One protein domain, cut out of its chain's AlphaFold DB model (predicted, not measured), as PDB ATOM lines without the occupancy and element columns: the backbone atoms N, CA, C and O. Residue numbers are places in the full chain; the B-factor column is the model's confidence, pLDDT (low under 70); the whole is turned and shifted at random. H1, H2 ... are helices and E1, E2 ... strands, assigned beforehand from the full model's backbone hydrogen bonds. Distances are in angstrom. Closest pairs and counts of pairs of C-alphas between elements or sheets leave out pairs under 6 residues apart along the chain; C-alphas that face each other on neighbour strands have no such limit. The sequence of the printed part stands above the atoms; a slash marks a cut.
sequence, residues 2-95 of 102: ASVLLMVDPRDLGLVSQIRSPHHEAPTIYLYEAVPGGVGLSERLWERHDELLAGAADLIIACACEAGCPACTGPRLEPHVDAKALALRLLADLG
ATOM      1  N   ALA A   2     -23.131 -20.351  21.626       88.38
ATOM      2  CA  ALA A   2     -24.390 -19.974  20.954       88.38
ATOM      3  C   ALA A   2     -24.279 -19.668  19.444       88.38
ATOM      4  O   ALA A   2     -25.074 -20.177  18.659       88.38
ATOM      5  N   SER A   3     -23.257 -18.916  19.026       90.31
ATOM      6  CA  SER A   3     -23.012 -18.611  17.609       90.31
ATOM      7  C   SER A   3     -22.711 -19.851  16.762       90.31
ATOM      8  O   SER A   3     -23.204 -19.972  15.645       90.31
ATOM      9  N   VAL A   4     -21.957 -20.806  17.308       91.62
ATOM     10  CA  VAL A   4     -21.628 -22.077  16.645       91.62
ATOM     11  C   VAL A   4     -22.878 -22.947  16.503       91.62
ATOM     12  O   VAL A   4     -23.114 -23.499  15.434       91.62
ATOM     13  N   LEU A   5     -23.708 -23.020  17.549       92.75
ATOM     14  CA  LEU A   5     -24.930 -23.832  17.558       92.75
ATOM     15  C   LEU A   5     -25.957 -23.380  16.505       92.75
ATOM     16  O   LEU A   5     -26.643 -24.209  15.901       92.75
ATOM     17  N   LEU A   6     -26.066 -22.065  16.302       92.25
ATOM     18  CA  LEU A   6     -26.985 -21.461  15.336       92.25
ATOM     19  C   LEU A   6     -26.342 -21.165  13.973       92.25
ATOM     20  O   LEU A   6     -27.047 -20.719  13.072       92.25
ATOM     21  N   MET A   7     -25.038 -21.422  13.812       92.62
ATOM     22  CA  MET A   7     -24.258 -21.085  12.613       92.62
ATOM     23  C   MET A   7     -24.383 -19.601  12.212       92.62
ATOM     24  O   MET A   7     -24.580 -19.277  11.042       92.62
ATOM     25  N   VAL A   8     -24.267 -18.702  13.194       92.50
ATOM     26  CA  VAL A   8     -24.333 -17.239  13.009       92.50
ATOM     27  C   VAL A   8     -23.029 -16.551  13.393       92.50
ATOM     28  O   VAL A   8     -22.184 -17.136  14.079       92.50
ATOM     29  N   ASP A   9     -22.858 -15.295  12.975       93.00
ATOM     30  CA  ASP A   9     -21.715 -14.506  13.417       93.00
ATOM     31  C   ASP A   9     -21.867 -14.193  14.919       93.00
ATOM     32  O   ASP A   9     -22.964 -13.870  15.383       93.00
ATOM     33  N   PRO A  10     -20.793 -14.268  15.725       90.25
ATOM     34  CA  PRO A  10     -20.844 -13.870  17.130       90.25
ATOM     35  C   PRO A  10     -21.373 -12.450  17.370       90.25
ATOM     36  O   PRO A  10     -21.864 -12.180  18.459       90.25
ATOM     37  N   ARG A  11     -21.279 -11.545  16.387       90.81
ATOM     38  CA  ARG A  11     -21.799 -10.170  16.464       90.81
ATOM     39  C   ARG A  11     -23.318 -10.082  16.319       90.81
ATOM     40  O   ARG A  11     -23.881  -9.061  16.701       90.81
ATOM     41  N   ASP A  12     -23.970 -11.126  15.809       92.25
ATOM     42  CA  ASP A  12     -25.432 -11.175  15.697       92.25
ATOM     43  C   ASP A  12     -26.100 -11.446  17.054       92.25
ATOM     44  O   ASP A  12     -27.304 -11.232  17.213       92.25
ATOM     45  N   LEU A  13     -25.321 -11.892  18.047       92.00
ATOM     46  CA  LEU A  13     -25.777 -12.212  19.395       92.00
ATOM     47  C   LEU A  13     -25.137 -11.276  20.429       92.00
ATOM     48  O   LEU A  13     -23.919 -11.137  20.517       92.00
ATOM     49  N   GLY A  14     -25.975 -10.666  21.257       92.56
ATOM     50  CA  GLY A  14     -25.592  -9.950  22.463       92.56
ATOM     51  C   GLY A  14     -25.684 -10.829  23.710       92.56
ATOM     52  O   GLY A  14     -26.476 -11.770  23.788       92.56
ATOM     53  N   LEU A  15     -24.864 -10.492  24.705       93.06
ATOM     54  CA  LEU A  15     -24.817 -11.134  26.015       93.06
ATOM     55  C   LEU A  15     -24.747 -10.054  27.094       93.06
ATOM     56  O   LEU A  15     -23.872  -9.191  27.047       93.06
ATOM     57  N   VAL A  16     -25.616 -10.138  28.099       93.50
ATOM     58  CA  VAL A  16     -25.544  -9.304  29.305       93.50
ATOM     59  C   VAL A  16     -25.694 -10.184  30.540       93.50
ATOM     60  O   VAL A  16     -26.670 -10.917  30.680       93.50
ATOM     61  N   SER A  17     -24.739 -10.086  31.463       91.56
ATOM     62  CA  SER A  17     -24.806 -10.722  32.781       91.56
ATOM     63  C   SER A  17     -25.249  -9.709  33.831       91.56
ATOM     64  O   SER A  17     -24.610  -8.668  33.995       91.56
ATOM     65  N   GLN A  18     -26.305 -10.020  34.577       93.12
ATOM     66  CA  GLN A  18     -26.785  -9.196  35.684       93.12
ATOM     67  C   GLN A  18     -26.699  -9.984  36.990       93.12
ATOM     68  O   GLN A  18     -27.253 -11.073  37.093       93.12
ATOM     69  N   ILE A  19     -26.041  -9.419  38.008       91.50
ATOM     70  CA  ILE A  19     -25.941 -10.034  39.348       91.50
ATOM     71  C   ILE A  19     -27.319 -10.103  40.019       91.50
ATOM     72  O   ILE A  19     -27.629 -11.047  40.737       91.50
ATOM     73  N   ARG A  20     -28.157  -9.097  39.770       91.75
ATOM     74  CA  ARG A  20     -29.555  -9.075  40.180       91.75
ATOM     75  C   ARG A  20     -30.367  -8.498  39.040       91.75
ATOM     76  O   ARG A  20     -30.272  -7.302  38.766       91.75
ATOM     77  N   SER A  21     -31.134  -9.352  38.374       89.50
ATOM     78  CA  SER A  21     -32.075  -8.888  37.364       89.50
ATOM     79  C   SER A  21     -33.209  -8.091  38.021       89.50
ATOM     80  O   SER A  21     -33.740  -8.537  39.040       89.50
ATOM     81  N   PRO A  22     -33.635  -6.953  37.447       89.00
ATOM     82  CA  PRO A  22     -34.819  -6.234  37.911       89.00
ATOM     83  C   PRO A  22     -36.123  -7.013  37.673       89.00
ATOM     84  O   PRO A  22     -37.145  -6.666  38.252       89.00
ATOM     85  N   HIS A  23     -36.102  -8.051  36.831       89.00
ATOM     86  CA  HIS A  23     -37.286  -8.847  36.495       89.00
ATOM     87  C   HIS A  23     -37.443 -10.095  37.365       89.00
ATOM     88  O   HIS A  23     -38.565 -10.510  37.638       89.00
ATOM     89  N   HIS A  24     -36.327 -10.696  37.784       83.25
ATOM     90  CA  HIS A  24     -36.321 -11.983  38.492       83.25
ATOM     91  C   HIS A  24     -35.641 -11.931  39.862       83.25
ATOM     92  O   HIS A  24     -35.583 -12.945  40.547       83.25
ATOM     93  N   GLU A  25     -35.076 -10.783  40.243       90.31
ATOM     94  CA  GLU A  25     -34.350 -10.565  41.504       90.31
ATOM     95  C   GLU A  25     -33.205 -11.565  41.777       90.31
ATOM     96  O   GLU A  25     -32.680 -11.642  42.887       90.31
ATOM     97  N   ALA A  26     -32.751 -12.271  40.739       90.25
ATOM     98  CA  ALA A  26     -31.729 -13.310  40.784       90.25
ATOM     99  C   ALA A  26     -30.608 -13.050  39.756       90.25
ATOM    100  O   ALA A  26     -30.822 -12.296  38.791       90.25
ATOM    101  N   PRO A  27     -29.418 -13.663  39.925       92.62
ATOM    102  CA  PRO A  27     -28.368 -13.642  38.914       92.62
ATOM    103  C   PRO A  27     -28.885 -14.218  37.597       92.62
ATOM    104  O   PRO A  27     -29.358 -15.349  37.556       92.62
ATOM    105  N   THR A  28     -28.837 -13.425  36.531       92.38
ATOM    106  CA  THR A  28     -29.429 -13.790  35.241       92.38
ATOM    107  C   THR A  28     -28.477 -13.457  34.105       92.38
ATOM    108  O   THR A  28     -27.872 -12.382  34.071       92.38
ATOM    109  N   ILE A  29     -28.366 -14.385  33.159       92.25
ATOM    110  CA  ILE A  29     -27.637 -14.200  31.910       92.25
ATOM    111  C   ILE A  29     -28.667 -14.046  30.793       92.25
ATOM    112  O   ILE A  29     -29.477 -14.938  30.565       92.25
ATOM    113  N   TYR A  30     -28.618 -12.914  30.097       92.62
ATOM    114  CA  TYR A  30     -29.462 -12.626  28.947       92.62
ATOM    115  C   TYR A  30     -28.669 -12.814  27.662       92.62
ATOM    116  O   TYR A  30     -27.646 -12.158  27.462       92.62
ATOM    117  N   LEU A  31     -29.168 -13.687  26.792       92.88
ATOM    118  CA  LEU A  31     -28.725 -13.848  25.411       92.88
ATOM    119  C   LEU A  31     -29.825 -13.300  24.508       92.88
ATOM    120  O   LEU A  31     -30.985 -13.678  24.655       92.88
ATOM    121  N   TYR A  32     -29.471 -12.396  23.605       92.06
ATOM    122  CA  TYR A  32     -30.428 -11.745  22.712       92.06
ATOM    123  C   TYR A  32     -29.805 -11.521  21.342       92.06
ATOM    124  O   TYR A  32     -28.588 -11.473  21.202       92.06
ATOM    125  N   GLU A  33     -30.627 -11.363  20.319       91.88
ATOM    126  CA  GLU A  33     -30.150 -10.977  18.995       91.88
ATOM    127  C   GLU A  33     -29.975  -9.463  18.870       91.88
ATOM    128  O   GLU A  33     -30.813  -8.680  19.314       91.88
ATOM    129  N   ALA A  34     -28.873  -9.041  18.254       89.25
ATOM    130  CA  ALA A  34     -28.563  -7.630  18.020       89.25
ATOM    131  C   ALA A  34     -29.171  -7.095  16.707       89.25
ATOM    132  O   ALA A  34     -28.994  -5.923  16.369       89.25
ATOM    133  N   VAL A  35     -29.883  -7.946  15.961       86.56
ATOM    134  CA  VAL A  35     -30.475  -7.615  14.662       86.56
ATOM    135  C   VAL A  35     -31.750  -6.778  14.856       86.56
ATOM    136  O   VAL A  35     -32.699  -7.248  15.493       86.56
ATOM    137  N   PRO A  36     -31.830  -5.557  14.290       83.06
ATOM    138  CA  PRO A  36     -33.032  -4.735  14.371       83.06
ATOM    139  C   PRO A  36     -34.252  -5.447  13.773       83.06
ATOM    140  O   PRO A  36     -34.205  -5.930  12.645       83.06
ATOM    141  N   GLY A  37     -35.353  -5.480  14.523       83.12
ATOM    142  CA  GLY A  37     -36.607  -6.119  14.107       83.12
ATOM    143  C   GLY A  37     -36.728  -7.602  14.467       83.12
ATOM    144  O   GLY A  37     -37.846  -8.103  14.453       83.12
ATOM    145  N   GLY A  38     -35.635  -8.263  14.861       82.69
ATOM    146  CA  GLY A  38     -35.631  -9.673  15.247       82.69
ATOM    147  C   GLY A  38     -35.859 -10.626  14.068       82.69
ATOM    148  O   GLY A  38     -36.808 -10.514  13.300       82.69
ATOM    149  N   VAL A  39     -34.979 -11.608  13.932       89.25
ATOM    150  CA  VAL A  39     -35.039 -12.691  12.940       89.25
ATOM    151  C   VAL A  39     -35.244 -14.060  13.611       89.25
ATOM    152  O   VAL A  39     -35.040 -15.111  12.994       89.25
ATOM    153  N   GLY A  40     -35.617 -14.059  14.895       91.50
ATOM    154  CA  GLY A  40     -35.950 -15.257  15.665       91.50
ATOM    155  C   GLY A  40     -34.728 -16.087  16.052       91.50
ATOM    156  O   GLY A  40     -34.813 -17.313  16.120       91.50
ATOM    157  N   LEU A  41     -33.560 -15.464  16.244       91.94
ATOM    158  CA  LEU A  41     -32.386 -16.183  16.758       91.94
ATOM    159  C   LEU A  41     -32.547 -16.508  18.238       91.94
ATOM    160  O   LEU A  41     -32.198 -17.608  18.659       91.94
ATOM    161  N   SER A  42     -33.101 -15.574  19.009       92.38
ATOM    162  CA  SER A  42     -33.271 -15.735  20.454       92.38
ATOM    163  C   SER A  42     -34.253 -16.868  20.775       92.38
ATOM    164  O   SER A  42     -33.985 -17.693  21.643       92.38
ATOM    165  N   GLU A  43     -35.350 -16.954  20.017       93.06
ATOM    166  CA  GLU A  43     -36.356 -18.018  20.129       93.06
ATOM    167  C   GLU A  43     -35.761 -19.392  19.802       93.06
ATOM    168  O   GLU A  43     -35.810 -20.298  20.631       93.06
ATOM    169  N   ARG A  44     -35.079 -19.522  18.657       93.38
ATOM    170  CA  ARG A  44     -34.389 -20.766  18.274       93.38
ATOM    171  C   ARG A  44     -33.307 -21.180  19.270       93.38
ATOM    172  O   ARG A  44     -33.085 -22.372  19.478       93.38
ATOM    173  N   LEU A  45     -32.604 -20.214  19.864       93.81
ATOM    174  CA  LEU A  45     -31.616 -20.492  20.904       93.81
ATOM    175  C   LEU A  45     -32.285 -21.037  22.166       93.81
ATOM    176  O   LEU A  45     -31.752 -21.954  22.782       93.81
ATOM    177  N   TRP A  46     -33.441 -20.483  22.532       93.75
ATOM    178  CA  TRP A  46     -34.212 -20.925  23.687       93.75
ATOM    179  C   TRP A  46     -34.777 -22.333  23.495       93.75
ATOM    180  O   TRP A  46     -34.658 -23.162  24.388       93.75
ATOM    181  N   GLU A  47     -35.313 -22.658  22.321       95.38
ATOM    182  CA  GLU A  47     -35.785 -24.018  22.014       95.38
ATOM    183  C   GLU A  47     -34.673 -25.072  22.118       95.38
ATOM    184  O   GLU A  47     -34.937 -26.220  22.464       95.38
ATOM    185  N   ARG A  48     -33.423 -24.676  21.852       94.81
ATOM    186  CA  ARG A  48     -32.237 -25.548  21.861       94.81
ATOM    187  C   ARG A  48     -31.286 -25.252  23.024       94.81
ATOM    188  O   ARG A  48     -30.087 -25.523  22.930       94.81
ATOM    189  N   HIS A  49     -31.785 -24.671  24.115       93.88
ATOM    190  CA  HIS A  49     -30.933 -24.248  25.229       93.88
ATOM    191  C   HIS A  49     -30.236 -25.428  25.924       93.88
ATOM    192  O   HIS A  49     -29.094 -25.284  26.350       93.88
ATOM    193  N   ASP A  50     -30.856 -26.607  25.962       94.06
ATOM    194  CA  ASP A  50     -30.224 -27.819  26.496       94.06
ATOM    195  C   ASP A  50     -28.964 -28.203  25.701       94.06
ATOM    196  O   ASP A  50     -27.913 -28.487  26.279       94.06
ATOM    197  N   GLU A  51     -29.024 -28.130  24.365       95.25
ATOM    198  CA  GLU A  51     -27.860 -28.356  23.494       95.25
ATOM    199  C   GLU A  51     -26.783 -27.284  23.708       95.25
ATOM    200  O   GLU A  51     -25.585 -27.580  23.687       95.25
ATOM    201  N   LEU A  52     -27.197 -26.033  23.934       94.38
ATOM    202  CA  LEU A  52     -26.283 -24.937  24.243       94.38
ATOM    203  C   LEU A  52     -25.518 -25.196  25.547       94.38
ATOM    204  O   LEU A  52     -24.301 -24.999  25.585       94.38
ATOM    205  N   LEU A  53     -26.225 -25.618  26.596       94.69
ATOM    206  CA  LEU A  53     -25.652 -25.921  27.905       94.69
ATOM    207  C   LEU A  53     -24.717 -27.133  27.840       94.69
ATOM    208  O   LEU A  53     -23.589 -27.052  28.331       94.69
ATOM    209  N   ALA A  54     -25.138 -28.210  27.173       94.75
ATOM    210  CA  ALA A  54     -24.312 -29.395  26.948       94.75
ATOM    211  C   ALA A  54     -23.026 -29.047  26.180       94.75
ATOM    212  O   ALA A  54     -21.923 -29.319  26.651       94.75
ATOM    213  N   GLY A  55     -23.145 -28.336  25.055       95.06
ATOM    214  CA  GLY A  55     -21.987 -27.928  24.262       95.06
ATOM    215  C   GLY A  55     -21.044 -26.980  25.012       95.06
ATOM    216  O   GLY A  55     -19.826 -27.034  24.826       95.06
ATOM    217  N   ALA A  56     -21.570 -26.105  25.875       94.56
ATOM    218  CA  ALA A  56     -20.741 -25.263  26.736       94.56
ATOM    219  C   ALA A  56     -19.953 -26.095  27.761       94.56
ATOM    220  O   ALA A  56     -18.763 -25.838  27.957       94.56
ATOM    221  N   ALA A  57     -20.584 -27.103  28.373       95.38
ATOM    222  CA  ALA A  57     -19.910 -28.014  29.291       95.38
ATOM    223  C   ALA A  57     -18.805 -28.805  28.574       95.38
ATOM    224  O   ALA A  57     -17.664 -28.804  29.037       95.38
ATOM    225  N   ASP A  58     -19.101 -29.374  27.402       94.94
ATOM    226  CA  ASP A  58     -18.137 -30.124  26.588       94.94
ATOM    227  C   ASP A  58     -16.923 -29.273  26.201       94.94
ATOM    228  O   ASP A  58     -15.780 -29.716  26.332       94.94
ATOM    229  N   LEU A  59     -17.147 -28.020  25.787       94.81
ATOM    230  CA  LEU A  59     -16.074 -27.079  25.459       94.81
ATOM    231  C   LEU A  59     -15.132 -26.853  26.651       94.81
ATOM    232  O   LEU A  59     -13.909 -26.796  26.486       94.81
ATOM    233  N   ILE A  60     -15.694 -26.698  27.849       94.88
ATOM    234  CA  ILE A  60     -14.916 -26.450  29.062       94.88
ATOM    235  C   ILE A  60     -14.171 -27.721  29.489       94.88
ATOM    236  O   ILE A  60     -12.980 -27.640  29.801       94.88
ATOM    237  N   ILE A  61     -14.826 -28.885  29.460       94.69
ATOM    238  CA  ILE A  61     -14.234 -30.188  29.803       94.69
ATOM    239  C   ILE A  61     -13.060 -30.507  28.873       94.69
ATOM    240  O   ILE A  61     -11.967 -30.810  29.355       94.69
ATOM    241  N   ALA A  62     -13.254 -30.367  27.558       94.88
ATOM    242  CA  ALA A  62     -12.248 -30.676  26.543       94.88
ATOM    243  C   ALA A  62     -11.042 -29.719  26.555       94.88
ATOM    244  O   ALA A  62      -9.988 -30.028  25.997       94.88
ATOM    245  N   CYS A  63     -11.166 -28.544  27.178       95.25
ATOM    246  CA  CYS A  63     -10.073 -27.586  27.256       95.25
ATOM    247  C   CYS A  63      -8.957 -28.085  28.193       95.25
ATOM    248  O   CYS A  63      -9.191 -28.288  29.382       95.25
ATOM    249  N   ALA A  64      -7.716 -28.167  27.702       94.62
ATOM    250  CA  ALA A  64      -6.547 -28.636  28.461       94.62
ATOM    251  C   ALA A  64      -6.027 -27.665  29.549       94.62
ATOM    252  O   ALA A  64      -4.972 -27.899  30.131       94.62
ATOM    253  N   CYS A  65      -6.719 -26.553  29.811       93.50
ATOM    254  CA  CYS A  65      -6.335 -25.627  30.877       93.50
ATOM    255  C   CYS A  65      -6.661 -26.184  32.273       93.50
ATOM    256  O   CYS A  65      -7.626 -26.936  32.442       93.50
ATOM    257  N   GLU A  66      -5.886 -25.756  33.269       90.12
ATOM    258  CA  GLU A  66      -6.072 -26.165  34.667       90.12
ATOM    259  C   GLU A  66      -7.236 -25.420  35.335       90.12
ATOM    260  O   GLU A  66      -8.139 -26.055  35.858       90.12
ATOM    261  N   ALA A  67      -7.246 -24.084  35.269       90.44
ATOM    262  CA  ALA A  67      -8.144 -23.238  36.070       90.44
ATOM    263  C   ALA A  67      -9.016 -22.270  35.239       90.44
ATOM    264  O   ALA A  67      -9.583 -21.318  35.776       90.44
ATOM    265  N   GLY A  68      -9.094 -22.470  33.919       91.31
ATOM    266  CA  GLY A  68      -9.790 -21.580  32.980       91.31
ATOM    267  C   GLY A  68      -8.846 -20.693  32.161       91.31
ATOM    268  O   GLY A  68      -7.766 -20.296  32.613       91.31
ATOM    269  N   CYS A  69      -9.239 -20.394  30.923       92.56
ATOM    270  CA  CYS A  69      -8.477 -19.572  29.985       92.56
ATOM    271  C   CYS A  69      -9.409 -18.723  29.097       92.56
ATOM    272  O   CYS A  69     -10.606 -19.021  29.004       92.56
ATOM    273  N   PRO A  70      -8.874 -17.716  28.376       91.31
ATOM    274  CA  PRO A  70      -9.669 -16.851  27.501       91.31
ATOM    275  C   PRO A  70     -10.480 -17.582  26.425       91.31
ATOM    276  O   PRO A  70     -11.440 -17.016  25.916       91.31
ATOM    277  N   ALA A  71     -10.110 -18.820  26.081       91.75
ATOM    278  CA  ALA A  71     -10.800 -19.610  25.068       91.75
ATOM    279  C   ALA A  71     -12.008 -20.405  25.601       91.75
ATOM    280  O   ALA A  71     -12.920 -20.675  24.825       91.75
ATOM    281  N   CYS A  72     -12.032 -20.794  26.884       93.75
ATOM    282  CA  CYS A  72     -13.109 -21.622  27.448       93.75
ATOM    283  C   CYS A  72     -14.026 -20.840  28.399       93.75
ATOM    284  O   CYS A  72     -15.214 -20.699  28.130       93.75
ATOM    285  N   THR A  73     -13.480 -20.303  29.489       92.44
ATOM    286  CA  THR A  73     -14.221 -19.567  30.528       92.44
ATOM    287  C   THR A  73     -14.164 -18.056  30.331       92.44
ATOM    288  O   THR A  73     -14.884 -17.320  30.996       92.44
ATOM    289  N   GLY A  74     -13.287 -17.581  29.443       87.38
ATOM    290  CA  GLY A  74     -12.993 -16.163  29.279       87.38
ATOM    291  C   GLY A  74     -11.825 -15.691  30.157       87.38
ATOM    292  O   GLY A  74     -11.113 -16.505  30.758       87.38
ATOM    293  N   PRO A  75     -11.547 -14.377  30.171       84.12
ATOM    294  CA  PRO A  75     -10.408 -13.817  30.887       84.12
ATOM    295  C   PRO A  75     -10.518 -14.078  32.393       84.12
ATOM    296  O   PRO A  75     -11.550 -13.831  33.012       84.12
ATOM    297  N   ARG A  76      -9.424 -14.555  32.993       77.56
ATOM    298  CA  ARG A  76      -9.336 -14.748  34.441       77.56
ATOM    299  C   ARG A  76      -9.247 -13.398  35.145       77.56
ATOM    300  O   ARG A  76      -8.268 -12.678  34.966       77.56
ATOM    301  N   LEU A  77     -10.244 -13.107  35.973       73.88
ATOM    302  CA  LEU A  77     -10.286 -11.907  36.811       73.88
ATOM    303  C   LEU A  77      -9.516 -12.111  38.124       73.88
ATOM    304  O   LEU A  77      -8.785 -11.220  38.548       73.88
ATOM    305  N   GLU A  78      -9.601 -13.303  38.722       81.56
ATOM    306  CA  GLU A  78      -8.937 -13.636  39.986       81.56
ATOM    307  C   GLU A  78      -7.945 -14.802  39.812       81.56
ATOM    308  O   GLU A  78      -8.336 -15.893  39.393       81.56
ATOM    309  N   PRO A  79      -6.647 -14.630  40.136       77.19
ATOM    310  CA  PRO A  79      -5.630 -15.658  39.897       77.19
ATOM    311  C   PRO A  79      -5.789 -16.953  40.697       77.19
ATOM    312  O   PRO A  79      -5.277 -17.985  40.272       77.19
ATOM    313  N   HIS A  80      -6.452 -16.887  41.853       83.88
ATOM    314  CA  HIS A  80      -6.596 -18.002  42.794       83.88
ATOM    315  C   HIS A  80      -7.936 -18.734  42.667       83.88
ATOM    316  O   HIS A  80      -8.223 -19.626  43.459       83.88
ATOM    317  N   VAL A  81      -8.763 -18.343  41.698       88.31
ATOM    318  CA  VAL A  81     -10.078 -18.936  41.479       88.31
ATOM    319  C   VAL A  81      -9.983 -19.946  40.346       88.31
ATOM    320  O   VAL A  81      -9.542 -19.621  39.242       88.31
ATOM    321  N   ASP A  82     -10.427 -21.172  40.615       92.06
ATOM    322  CA  ASP A  82     -10.650 -22.170  39.576       92.06
ATOM    323  C   ASP A  82     -11.959 -21.854  38.838       92.06
ATOM    324  O   ASP A  82     -13.049 -22.313  39.191       92.06
ATOM    325  N   ALA A  83     -11.847 -21.008  37.812       92.88
ATOM    326  CA  ALA A  83     -12.983 -20.592  37.001       92.88
ATOM    327  C   ALA A  83     -13.573 -21.764  36.205       92.88
ATOM    328  O   ALA A  83     -14.773 -21.774  35.932       92.88
ATOM    329  N   LYS A  84     -12.750 -22.762  35.857       93.38
ATOM    330  CA  LYS A  84     -13.182 -23.956  35.128       93.38
ATOM    331  C   LYS A  84     -14.127 -24.794  35.984       93.38
ATOM    332  O   LYS A  84     -15.235 -25.095  35.542       93.38
ATOM    333  N   ALA A  85     -13.731 -25.108  37.217       93.62
ATOM    334  CA  ALA A  85     -14.568 -25.860  38.149       93.62
ATOM    335  C   ALA A  85     -15.872 -25.118  38.491       93.62
ATOM    336  O   ALA A  85     -16.946 -25.720  38.511       93.62
ATOM    337  N   LEU A  86     -15.804 -23.800  38.715       93.50
ATOM    338  CA  LEU A  86     -16.992 -22.992  39.001       93.50
ATOM    339  C   LEU A  86     -17.964 -22.938  37.819       93.50
ATOM    340  O   LEU A  86     -19.166 -23.094  38.023       93.50
ATOM    341  N   ALA A  87     -17.459 -22.749  36.598       93.62
ATOM    342  CA  ALA A  87     -18.294 -22.707  35.403       93.62
ATOM    343  C   ALA A  87     -19.016 -24.041  35.166       93.62
ATOM    344  O   ALA A  87     -20.212 -24.040  34.887       93.62
ATOM    345  N   LEU A  88     -18.327 -25.175  35.340       95.00
ATOM    346  CA  LEU A  88     -18.947 -26.499  35.220       95.00
ATOM    347  C   LEU A  88     -20.037 -26.725  36.268       95.00
ATOM    348  O   LEU A  88     -21.091 -27.261  35.937       95.00
ATOM    349  N   ARG A  89     -19.821 -26.278  37.511       95.19
ATOM    350  CA  ARG A  89     -20.846 -26.365  38.557       95.19
ATOM    351  C   ARG A  89     -22.080 -25.528  38.220       95.19
ATOM    352  O   ARG A  89     -23.189 -26.027  38.336       95.19
ATOM    353  N   LEU A  90     -21.893 -24.296  37.744       93.56
ATOM    354  CA  LEU A  90     -23.011 -23.450  37.314       93.56
ATOM    355  C   LEU A  90     -23.780 -24.062  36.137       93.56
ATOM    356  O   LEU A  90     -25.003 -24.019  36.123       93.56
ATOM    357  N   LEU A  91     -23.082 -24.647  35.160       94.31
ATOM    358  CA  LEU A  91     -23.729 -25.337  34.041       94.31
ATOM    359  C   LEU A  91     -24.538 -26.549  34.518       94.31
ATOM    360  O   LEU A  91     -25.643 -26.759  34.027       94.31
ATOM    361  N   ALA A  92     -24.029 -27.303  35.494       94.00
ATOM    362  CA  ALA A  92     -24.756 -28.412  36.106       94.00
ATOM    363  C   ALA A  92     -26.042 -27.950  36.807       94.00
ATOM    364  O   ALA A  92     -27.099 -28.535  36.590       94.00
ATOM    365  N   ASP A  93     -25.966 -26.871  37.593       93.69
ATOM    366  CA  ASP A  93     -27.125 -26.288  38.283       93.69
ATOM    367  C   ASP A  93     -28.184 -25.763  37.293       93.69
ATOM    368  O   ASP A  93     -29.377 -25.763  37.596       93.69
ATOM    369  N   LEU A  94     -27.757 -25.348  36.093       91.25
ATOM    370  CA  LEU A  94     -28.629 -24.934  34.988       91.25
ATOM    371  C   LEU A  94     -29.198 -26.112  34.175       91.25
ATOM    372  O   LEU A  94     -30.002 -25.877  33.278       91.25
ATOM    373  N   GLY A  95     -28.807 -27.356  34.474       91.38
ATOM    374  CA  GLY A  95     -29.322 -28.562  33.819       91.38
ATOM    375  C   GLY A  95     -28.448 -29.127  32.697       91.38
ATOM    376  O   GLY A  95     -28.884 -30.041  31.999       91.38
TER     377      GLY A  95
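What this domain is: This is residues 2 to 95 of the 102 residues of an uncharacterized protein of Chloroflexi bacterium RBG_16_69_14 (UniProt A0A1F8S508). A strand hairpin, E1 and E2, and a helical hairpin, H3 and H4, make two arms, with short helices H1 and H2 at their joint. The printed part has 94 residues, class mixed. It is compact, radius of gyration of the C-alphas 14.3 A, spanning 43 by 32 by 23 A.

How they stand to each other: H1, residues 2 to 6, touches H2, 41 to 47, the closest C-alphas being Ala 2 and Leu 45, 7.2 A. E1, 13 to 18, and E2, 28 to 33, are an antiparallel hairpin; N 14 and O 32, 2.7 A, are within hydrogen-bond range. H3, 49 to 62, and H4, 83 to 93, are a helical hairpin at a shallow tilt of 30 degrees, closest C-alphas Ala 57 and Leu 88, 6.2 A. Every helix O i to N i+4 pair is within range.

Where its parts are: H1 begins at C-alpha 2 (-24.390, -19.974, 20.954); H4 ends at C-alpha 93 (-27.125, -26.288, 38.283).

The domain as a whole: The H3 to H4 link is long; the printed part has no cut, and no printed residue is under pLDDT 70.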